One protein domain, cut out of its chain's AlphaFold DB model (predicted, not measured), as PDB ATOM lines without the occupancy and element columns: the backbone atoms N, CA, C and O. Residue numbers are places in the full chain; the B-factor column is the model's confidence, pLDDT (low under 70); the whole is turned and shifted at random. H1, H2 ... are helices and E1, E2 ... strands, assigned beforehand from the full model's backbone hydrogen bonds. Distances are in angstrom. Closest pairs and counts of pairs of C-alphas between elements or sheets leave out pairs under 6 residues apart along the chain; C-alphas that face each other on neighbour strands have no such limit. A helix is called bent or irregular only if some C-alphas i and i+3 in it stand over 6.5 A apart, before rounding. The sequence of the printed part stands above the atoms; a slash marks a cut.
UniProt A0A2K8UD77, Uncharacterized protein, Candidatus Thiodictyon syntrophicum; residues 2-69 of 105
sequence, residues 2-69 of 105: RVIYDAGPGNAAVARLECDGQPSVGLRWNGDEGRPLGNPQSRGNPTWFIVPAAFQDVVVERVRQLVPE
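AT A GLANCE: This is residues 2 to 69 of the 105 residues of an uncharacterized protein of Candidatus Thiodictyon syntrophicum (UniProt A0A2K8UD77). A small antiparallel sheet of three strands has one helix, H1, packed slantwise over one face, making two layers; a long loop, residues 30 to 52, runs out from E3 and folds back to pair with it. The printed part has 68 residues, with E1, E2, E3, then H1. The sheet, order E1 - E2 - E3, is a meander, each strand the antiparallel neighbour of the one before. The class is mixed; the whole is compact, radius of gyration of the C-alphas 12.2 A, spanning 32 by 29 by 18 A.

HOW THE PARTS SIT: Inner strand E2, residues 12 to 19, bends by 66 degrees at residue 16. It forms hairpins with edge strands E1, residues 2 to 6 (N 4 and O 14, 2.8 A), and E3, residues 22 to 29 (N 15 and O 26, 2.9 A). H1, residues 53 to 66, is on the sheet, over E1, E2 and E3, at a height over the sheet of 9.3 A. Its closest C-alphas to E3 are Gln 56 and Val 25, 5.9 A. H1 is irregular, C-alphas 54 and 57 being 7.5 A apart; 8 of 10 O i to N i+4 pairs are within hydrogen-bond range.

IN THESE COORDINATES: E1 begins at C-alpha 2 (199.797, 186.893, 154.375); H1, 20.7 A long, ends at C-alpha 66 (188.115, 198.024, 151.833). E2 is 19.4 A long, E3 22.4 A.

THE WHOLE: The farthest C-alphas, of Arg 43 and Glu 69, are 35.8 A apart. The link from E3 to H1 is long. The printed part has no cut, and no printed residue is under 70.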
ATOM      1  N   ARG A   2     200.887 186.775 155.355       96.00
ATOM      2  CA  ARG A   2     199.797 186.893 154.375       96.00
ATOM      3  C   ARG A   2     199.478 188.369 154.136       96.00
ATOM      4  O   ARG A   2     199.149 189.067 155.091       96.00
ATOM      5  N   VAL A   3     199.534 188.828 152.888       96.50
ATOM      6  CA  VAL A   3     199.041 190.162 152.501       96.50
ATOM      7  C   VAL A   3     197.512 190.139 152.525       96.50
ATOM      8  O   VAL A   3     196.901 189.211 152.003       96.50
ATOM      9  N   ILE A   4     196.908 191.113 153.199       96.00
ATOM     10  CA  ILE A   4     195.452 191.236 153.382       96.00
ATOM     11  C   ILE A   4     194.868 192.462 152.671       96.00
ATOM     12  O   ILE A   4     193.656 192.572 152.547       96.00
ATOM     13  N   TYR A   5     195.725 193.372 152.214       96.81
ATOM     14  CA  TYR A   5     195.373 194.515 151.381       96.81
ATOM     15  C   TYR A   5     196.571 194.871 150.511       96.81
ATOM     16  O   TYR A   5     197.689 194.955 151.027       96.81
ATOM     17  N   ASP A   6     196.336 195.107 149.227       96.75
ATOM     18  CA  ASP A   6     197.341 195.601 148.293       96.75
ATOM     19  C   ASP A   6     196.678 196.575 147.311       96.75
ATOM     20  O   ASP A   6     195.792 196.191 146.551       96.75
ATOM     21  N   ALA A   7     197.089 197.841 147.352       96.12
ATOM     22  CA  ALA A   7     196.599 198.882 146.450       96.12
ATOM     23  C   ALA A   7     197.468 199.060 145.190       96.12
ATOM     24  O   ALA A   7     197.287 200.023 144.442       96.12
ATOM     25  N   GLY A   8     198.420 198.156 144.946       95.69
ATOM     26  CA  GLY A   8     199.277 198.168 143.765       95.69
ATOM     27  C   GLY A   8     200.499 199.093 143.879       95.69
ATOM     28  O   GLY A   8     200.855 199.532 144.981       95.69
ATOM     29  N   PRO A   9     201.184 199.363 142.750       97.00
ATOM     30  CA  PRO A   9     202.436 200.121 142.717       97.00
ATOM     31  C   PRO A   9     202.316 201.520 143.330       97.00
ATOM     32  O   PRO A   9     201.315 202.205 143.132       97.00
ATOM     33  N   GLY A  10     203.329 201.933 144.097       95.25
ATOM     34  CA  GLY A  10     203.386 203.237 144.777       95.25
ATOM     35  C   GLY A  10     202.387 203.433 145.930       95.25
ATOM     36  O   GLY A  10     202.463 204.436 146.638       95.25
ATOM     37  N   ASN A  11     201.473 202.484 146.159       97.19
ATOM     38  CA  ASN A  11     200.441 202.564 147.192       97.19
ATOM     39  C   ASN A  11     200.730 201.645 148.385       97.19
ATOM     40  O   ASN A  11     201.728 200.927 148.428       97.19
ATOM     41  N   ALA A  12     199.868 201.698 149.400       97.00
ATOM     42  CA  ALA A  12     200.043 200.923 150.618       97.00
ATOM     43  C   ALA A  12     199.656 199.445 150.436       97.00
ATOM     44  O   ALA A  12     198.691 199.109 149.750       97.00
ATOM     45  N   ALA A  13     200.365 198.577 151.150       97.75
ATOM     46  CA  ALA A  13     199.990 197.193 151.387       97.75
ATOM     47  C   ALA A  13     199.984 196.905 152.892       97.75
ATOM     48  O   ALA A  13     200.796 197.442 153.654       97.75
ATOM     49  N   VAL A  14     199.075 196.027 153.314       98.25
ATOM     50  CA  VAL A  14     198.937 195.571 154.702       98.25
ATOM     51  C   VAL A  14     199.033 194.053 154.741       98.25
ATOM     52  O   VAL A  14     198.413 193.363 153.932       98.25
ATOM     53  N   ALA A  15     199.778 193.516 155.702       98.06
ATOM     54  CA  ALA A  15     199.947 192.081 155.887       98.06
ATOM     55  C   ALA A  15     199.736 191.657 157.342       98.06
ATOM     56  O   ALA A  15     200.056 192.391 158.273       98.06
ATOM     57  N   ARG A  16     199.257 190.427 157.535       97.88
ATOM     58  CA  ARG A  16     199.399 189.692 158.795       97.88
ATOM     59  C   ARG A  16     200.690 188.884 158.747       97.88
ATOM     60  O   ARG A  16     200.935 188.143 157.789       97.88
ATOM     61  N   LEU A  17     201.519 189.002 159.770       97.50
ATOM     62  CA  LEU A  17     202.780 188.274 159.873       97.50
ATOM     63  C   LEU A  17     203.115 187.951 161.328       97.50
ATOM     64  O   LEU A  17     202.405 188.359 162.239       97.50
ATOM     65  N   GLU A  18     204.191 187.201 161.520       97.19
ATOM     66  CA  GLU A  18     204.795 186.980 162.827       97.19
ATOM     67  C   GLU A  18     206.031 187.875 162.939       97.19
ATOM     68  O   GLU A  18     206.848 187.909 162.017       97.19
ATOM     69  N   CYS A  19     206.143 188.621 164.035       94.38
ATOM     70  CA  CYS A  19     207.315 189.418 164.381       94.38
ATOM     71  C   CYS A  19     207.722 189.053 165.807       94.38
ATOM     72  O   CYS A  19     206.882 189.088 166.702       94.38
ATOM     73  N   ASP A  20     208.980 188.662 166.010       93.44
ATOM     74  CA  ASP A  20     209.512 188.236 167.315       93.44
ATOM     75  C   ASP A  20     208.650 187.163 168.018       93.44
ATOM     76  O   ASP A  20     208.418 187.203 169.225       93.44
ATOM     77  N   GLY A  21     208.131 186.203 167.243       95.06
ATOM     78  CA  GLY A  21     207.267 185.129 167.746       95.06
ATOM     79  C   GLY A  21     205.840 185.563 168.091       95.06
ATOM     80  O   GLY A  21     205.096 184.776 168.672       95.06
ATOM     81  N   GLN A  22     205.446 186.802 167.777       95.12
ATOM     82  CA  GLN A  22     204.114 187.336 168.055       95.12
ATOM     83  C   GLN A  22     203.341 187.639 166.763       95.12
ATOM     84  O   GLN A  22     203.894 188.248 165.838       95.12
ATOM     85  N   PRO A  23     202.042 187.288 166.685       96.94
ATOM     86  CA  PRO A  23     201.170 187.756 165.616       96.94
ATOM     87  C   PRO A  23     201.163 189.286 165.552       96.94
ATOM     88  O   PRO A  23     201.044 189.963 166.570       96.94
ATOM     89  N   SER A  24     201.321 189.839 164.355       98.06
ATOM     90  CA  SER A  24     201.452 191.275 164.129       98.06
ATOM     91  C   SER A  24     200.856 191.703 162.791       98.06
ATOM     92  O   SER A  24     200.689 190.909 161.858       98.06
ATOM     93  N   VAL A  25     200.576 193.001 162.685       98.50
ATOM     94  CA  VAL A  25     200.162 193.656 161.441       98.50
ATOM     95  C   VAL A  25     201.325 194.479 160.902       98.50
ATOM     96  O   VAL A  25     201.889 195.310 161.609       98.50
ATOM     97  N   GLY A  26     201.685 194.245 159.644       98.25
ATOM     98  CA  GLY A  26     202.700 195.000 158.919       98.25
ATOM     99  C   GLY A  26     202.075 195.946 157.910       98.25
ATOM    100  O   GLY A  26     201.110 195.583 157.237       98.25
ATOM    101  N   LEU A  27     202.670 197.125 157.761       98.19
ATOM    102  CA  LEU A  27     202.335 198.098 156.728       98.19
ATOM    103  C   LEU A  27     203.581 198.456 155.919       98.19
ATOM    104  O   LEU A  27     204.682 198.574 156.464       98.19
ATOM    105  N   ARG A  28     203.411 198.637 154.612       97.69
ATOM    106  CA  ARG A  28     204.449 199.184 153.735       97.69
ATOM    107  C   ARG A  28     203.824 199.985 152.599       97.69
ATOM    108  O   ARG A  28     202.682 199.749 152.227       97.69
ATOM    109  N   TRP A  29     204.610 200.870 152.017       97.88
ATOM    110  CA  TRP A  29     204.445 201.394 150.671       97.88
ATOM    111  C   TRP A  29     205.101 200.438 149.680       97.88
ATOM    112  O   TRP A  29     206.269 200.080 149.837       97.88
ATOM    113  N   ASN A  30     204.355 200.026 148.665       97.75
ATOM    114  CA  ASN A  30     204.873 199.257 147.546       97.75
ATOM    115  C   ASN A  30     205.813 200.107 146.691       97.75
ATOM    116  O   ASN A  30     205.778 201.338 146.717       97.75
ATOM    117  N   GLY A  31     206.666 199.426 145.931       96.62
ATOM    118  CA  GLY A  31     207.504 200.088 144.950       96.62
ATOM    119  C   GLY A  31     206.742 200.531 143.708       96.62
ATOM    120  O   GLY A  31     205.610 200.114 143.466       96.62
ATOM    121  N   ASP A  32     207.401 201.370 142.923       96.12
ATOM    122  CA  ASP A  32     206.989 201.816 141.593       96.12
ATOM    123  C   ASP A  32     208.215 201.883 140.661       96.12
ATOM    124  O   ASP A  32     209.319 201.501 141.052       96.12
ATOM    125  N   GLU A  33     208.046 202.356 139.425       96.25
ATOM    126  CA  GLU A  33     209.141 202.438 138.443       96.25
ATOM    127  C   GLU A  33     210.327 203.296 138.916       96.25
ATOM    128  O   GLU A  33     211.477 202.986 138.604       96.25
ATOM    129  N   GLY A  34     210.076 204.357 139.689       93.50
ATOM    130  CA  GLY A  34     211.124 205.237 140.208       93.50
ATOM    131  C   GLY A  34     211.744 204.736 141.514       93.50
ATOM    132  O   GLY A  34     212.889 205.063 141.832       93.50
ATOM    133  N   ARG A  35     210.991 203.957 142.297       91.88
ATOM    134  CA  ARG A  35     211.372 203.428 143.611       91.88
ATOM    135  C   ARG A  35     210.930 201.964 143.724       91.88
ATOM    136  O   ARG A  35     210.005 201.671 144.480       91.88
ATOM    137  N   PRO A  36     211.610 201.016 143.057       94.62
ATOM    138  CA  PRO A  36     211.107 199.647 142.865       94.62
ATOM    139  C   PRO A  36     210.932 198.840 144.155       94.62
ATOM    140  O   PRO A  36     210.174 197.877 144.194       94.62
ATOM    141  N   LEU A  37     211.610 199.235 145.232       95.25
ATOM    142  CA  LEU A  37     211.575 198.521 146.507       95.25
ATOM    143  C   LEU A  37     210.504 199.044 147.477       95.25
ATOM    144  O   LEU A  37     210.220 198.381 148.475       95.25
ATOM    145  N   GLY A  38     209.906 200.209 147.211       96.31
ATOM    146  CA  GLY A  38     208.940 200.819 148.127       96.31
ATOM    147  C   GLY A  38     209.570 201.248 149.454       96.31
ATOM    148  O   GLY A  38     210.760 201.546 149.508       96.31
ATOM    149  N   ASN A  39     208.785 201.334 150.531       96.50
ATOM    150  CA  ASN A  39     209.255 201.718 151.870       96.50
ATOM    151  C   ASN A  39     208.386 201.091 152.980       96.50
ATOM    152  O   ASN A  39     207.193 200.938 152.774       96.50
ATOM    153  N   PRO A  40     208.903 200.816 154.188       97.12
ATOM    154  CA  PRO A  40     210.291 200.987 154.599       97.12
ATOM    155  C   PRO A  40     211.208 199.916 153.996       97.12
ATOM    156  O   PRO A  40     210.768 198.877 153.507       97.12
ATOM    157  N   GLN A  41     212.509 200.183 154.047       96.38
ATOM    158  CA  GLN A  41     213.545 199.251 153.620       96.38
ATOM    159  C   GLN A  41     214.610 199.109 154.706       96.38
ATOM    160  O   GLN A  41     214.923 200.068 155.410       96.38
ATOM    161  N   SER A  42     215.209 197.925 154.802       94.69
ATOM    162  CA  SER A  42     216.361 197.649 155.661       94.69
ATOM    163  C   SER A  42     217.457 196.993 154.830       94.69
ATOM    164  O   SER A  42     217.244 195.937 154.234       94.69
ATOM    165  N   ARG A  43     218.632 197.634 154.757       95.50
ATOM    166  CA  ARG A  43     219.794 197.156 153.976       95.50
ATOM    167  C   ARG A  43     219.450 196.806 152.515       95.50
ATOM    168  O   ARG A  43     219.915 195.796 151.999       95.50
ATOM    169  N   GLY A  44     218.608 197.619 151.871       93.75
ATOM    170  CA  GLY A  44     218.174 197.406 150.483       93.75
ATOM    171  C   GLY A  44     217.090 196.338 150.296       93.75
ATOM    172  O   GLY A  44     216.790 195.986 149.162       93.75
ATOM    173  N   ASN A  45     216.490 195.831 151.378       93.75
ATOM    174  CA  ASN A  45     215.382 194.878 151.308       93.75
ATOM    175  C   ASN A  45     214.069 195.546 151.741       93.75
ATOM    176  O   ASN A  45     214.046 196.169 152.811       93.75
ATOM    177  N   PRO A  46     212.967 195.394 150.982       94.25
ATOM    178  CA  PRO A  46     211.642 195.817 151.422       94.25
ATOM    179  C   PRO A  46     211.308 195.169 152.762       94.25
ATOM    180  O   PRO A  46     211.497 193.969 152.956       94.25
ATOM    181  N   THR A  47     210.839 195.969 153.707       95.88
ATOM    182  CA  THR A  47     210.542 195.538 155.074       95.88
ATOM    183  C   THR A  47     209.166 196.060 155.471       95.88
ATOM    184  O   THR A  47     208.622 196.969 154.849       95.88
ATOM    185  N   TRP A  48     208.576 195.462 156.500       97.31
ATOM    186  CA  TRP A  48     207.297 195.888 157.049       97.31
ATOM    187  C   TRP A  48     207.521 196.818 158.235       97.31
ATOM    188  O   TRP A  48     208.286 196.498 159.144       97.31
ATOM    189  N   PHE A  49     206.828 197.952 158.251       97.94
ATOM    190  CA  PHE A  49     206.617 198.682 159.491       97.94
ATOM    191  C   PHE A  49     205.617 197.887 160.327       97.94
ATOM    192  O   PHE A  49     204.477 197.688 159.900       97.94
ATOM    193  N   ILE A  50     206.040 197.410 161.493       98.00
ATOM    194  CA  ILE A  50     205.137 196.719 162.411       98.00
ATOM    195  C   ILE A  50     204.240 197.762 163.065       98.00
ATOM    196  O   ILE A  50     204.709 198.653 163.772       98.00
ATOM    197  N   VAL A  51     202.941 197.653 162.806       98.06
ATOM    198  CA  VAL A  51     201.933 198.538 163.379       98.06
ATOM    199  C   VAL A  51     201.912 198.322 164.898       98.06
ATOM    200  O   VAL A  51     201.773 197.175 165.343       98.06
ATOM    201  N   PRO A  52     202.026 199.387 165.716       97.62
ATOM    202  CA  PRO A  52     201.932 199.264 167.166       97.62
ATOM    203  C   PRO A  52     200.643 198.553 167.579       97.62
ATOM    204  O   PRO A  52     199.588 198.831 167.012       97.62
ATOM    205  N   ALA A  53     200.724 197.671 168.580       96.06
ATOM    206  CA  ALA A  53     199.614 196.817 169.018       96.06
ATOM    207  C   ALA A  53     198.288 197.581 169.194       96.06
ATOM    208  O   ALA A  53     197.252 197.128 168.719       96.06
ATOM    209  N   ALA A  54     198.342 198.791 169.762       97.56
ATOM    210  CA  ALA A  54     197.181 199.655 169.986       97.56
ATOM    211  C   ALA A  54     196.401 200.046 168.712       97.56
ATOM    212  O   ALA A  54     195.247 200.454 168.809       97.56
ATOM    213  N   PHE A  55     197.010 199.943 167.527       98.25
ATOM    214  CA  PHE A  55     196.396 200.324 166.251       98.25
ATOM    215  C   PHE A  55     196.129 199.136 165.322       98.25
ATOM    216  O   PHE A  55     195.523 199.321 164.267       98.25
ATOM    217  N   GLN A  56     196.569 197.925 165.678       97.75
ATOM    218  CA  GLN A  56     196.482 196.767 164.783       97.75
ATOM    219  C   GLN A  56     195.035 196.427 164.419       97.75
ATOM    220  O   GLN A  56     194.733 196.252 163.237       97.75
ATOM    221  N   ASP A  57     194.133 196.419 165.401       97.06
ATOM    222  CA  ASP A  57     192.720 196.102 165.175       97.06
ATOM    223  C   ASP A  57     192.036 197.142 164.287       97.06
ATOM    224  O   ASP A  57     191.303 196.779 163.372       97.06
ATOM    225  N   VAL A  58     192.344 198.430 164.477       98.06
ATOM    226  CA  VAL A  58     191.808 199.521 163.644       98.06
ATOM    227  C   VAL A  58     192.229 199.352 162.184       98.06
ATOM    228  O   VAL A  58     191.411 199.504 161.276       98.06
ATOM    229  N   VAL A  59     193.496 199.002 161.941       97.62
ATOM    230  CA  VAL A  59     194.007 198.760 160.585       97.62
ATOM    231  C   VAL A  59     193.326 197.542 159.958       97.62
ATOM    232  O   VAL A  59     192.875 197.613 158.816       97.62
ATOM    233  N   VAL A  60     193.214 196.436 160.696       96.62
ATOM    234  CA  VAL A  60     192.571 195.204 160.213       96.62
ATOM    235  C   VAL A  60     191.094 195.429 159.903       96.62
ATOM    236  O   VAL A  60     190.621 194.993 158.854       96.62
ATOM    237  N   GLU A  61     190.371 196.112 160.785       96.31
ATOM    238  CA  GLU A  61     188.958 196.437 160.601       96.31
ATOM    239  C   GLU A  61     188.759 197.299 159.353       96.31
ATOM    240  O   GLU A  61     187.891 197.021 158.524       96.31
ATOM    241  N   ARG A  62     189.632 198.293 159.144       96.75
ATOM    242  CA  ARG A  62     189.571 199.121 157.942       96.75
ATOM    243  C   ARG A  62     189.862 198.322 156.674       96.75
ATOM    244  O   ARG A  62     189.188 198.528 155.669       96.75
ATOM    245  N   VAL A  63     190.825 197.401 156.712       95.94
ATOM    246  CA  VAL A  63     191.118 196.513 155.578       95.94
ATOM    247  C   VAL A  63     189.905 195.660 155.215       95.94
ATOM    248  O   VAL A  63     189.571 195.585 154.038       95.94
ATOM    249  N   ARG A  64     189.198 195.085 156.196       93.38
ATOM    250  CA  ARG A  64     187.973 194.299 155.946       93.38
ATOM    251  C   ARG A  64     186.887 195.100 155.228       93.38
ATOM    252  O   ARG A  64     186.160 194.551 154.414       93.38
ATOM    253  N   GLN A  65     186.778 196.394 155.522       92.81
ATOM    254  CA  GLN A  65     185.824 197.279 154.845       92.81
ATOM    255  C   GLN A  65     186.250 197.627 153.412       92.81
ATOM    256  O   GLN A  65     185.398 197.891 152.570       92.81
ATOM    257  N   LEU A  66     187.559 197.694 153.149       92.19
ATOM    258  CA  LEU A  66     188.115 198.024 151.833       92.19
ATOM    259  C   LEU A  66     188.161 196.819 150.893       92.19
ATOM    260  O   LEU A  66     188.054 196.986 149.682       92.19
ATOM    261  N   VAL A  67     188.344 195.629 151.455       88.12
ATOM    262  CA  VAL A  67     188.375 194.352 150.743       88.12
ATOM    263  C   VAL A  67     187.312 193.471 151.385       88.12
ATOM    264  O   VAL A  67     187.644 192.635 152.235       88.12
ATOM    265  N   PRO A  68     186.025 193.708 151.067       74.12
ATOM    266  CA  PRO A  68     184.983 192.801 151.502       74.12
ATOM    267  C   PRO A  68     185.288 191.413 150.942       74.12
ATOM    268  O   PRO A  68     185.775 191.270 149.820       74.12
ATOM    269  N   GLU A  69     185.028 190.403 151.761       74.25
ATOM    270  CA  GLU A  69     185.083 189.011 151.336       74.25
ATOM    271  C   GLU A  69     184.204 188.808 150.095       74.25
ATOM    272  O   GLU A  69     183.118 189.391 150.007       74.25
TER     273      GLU A  69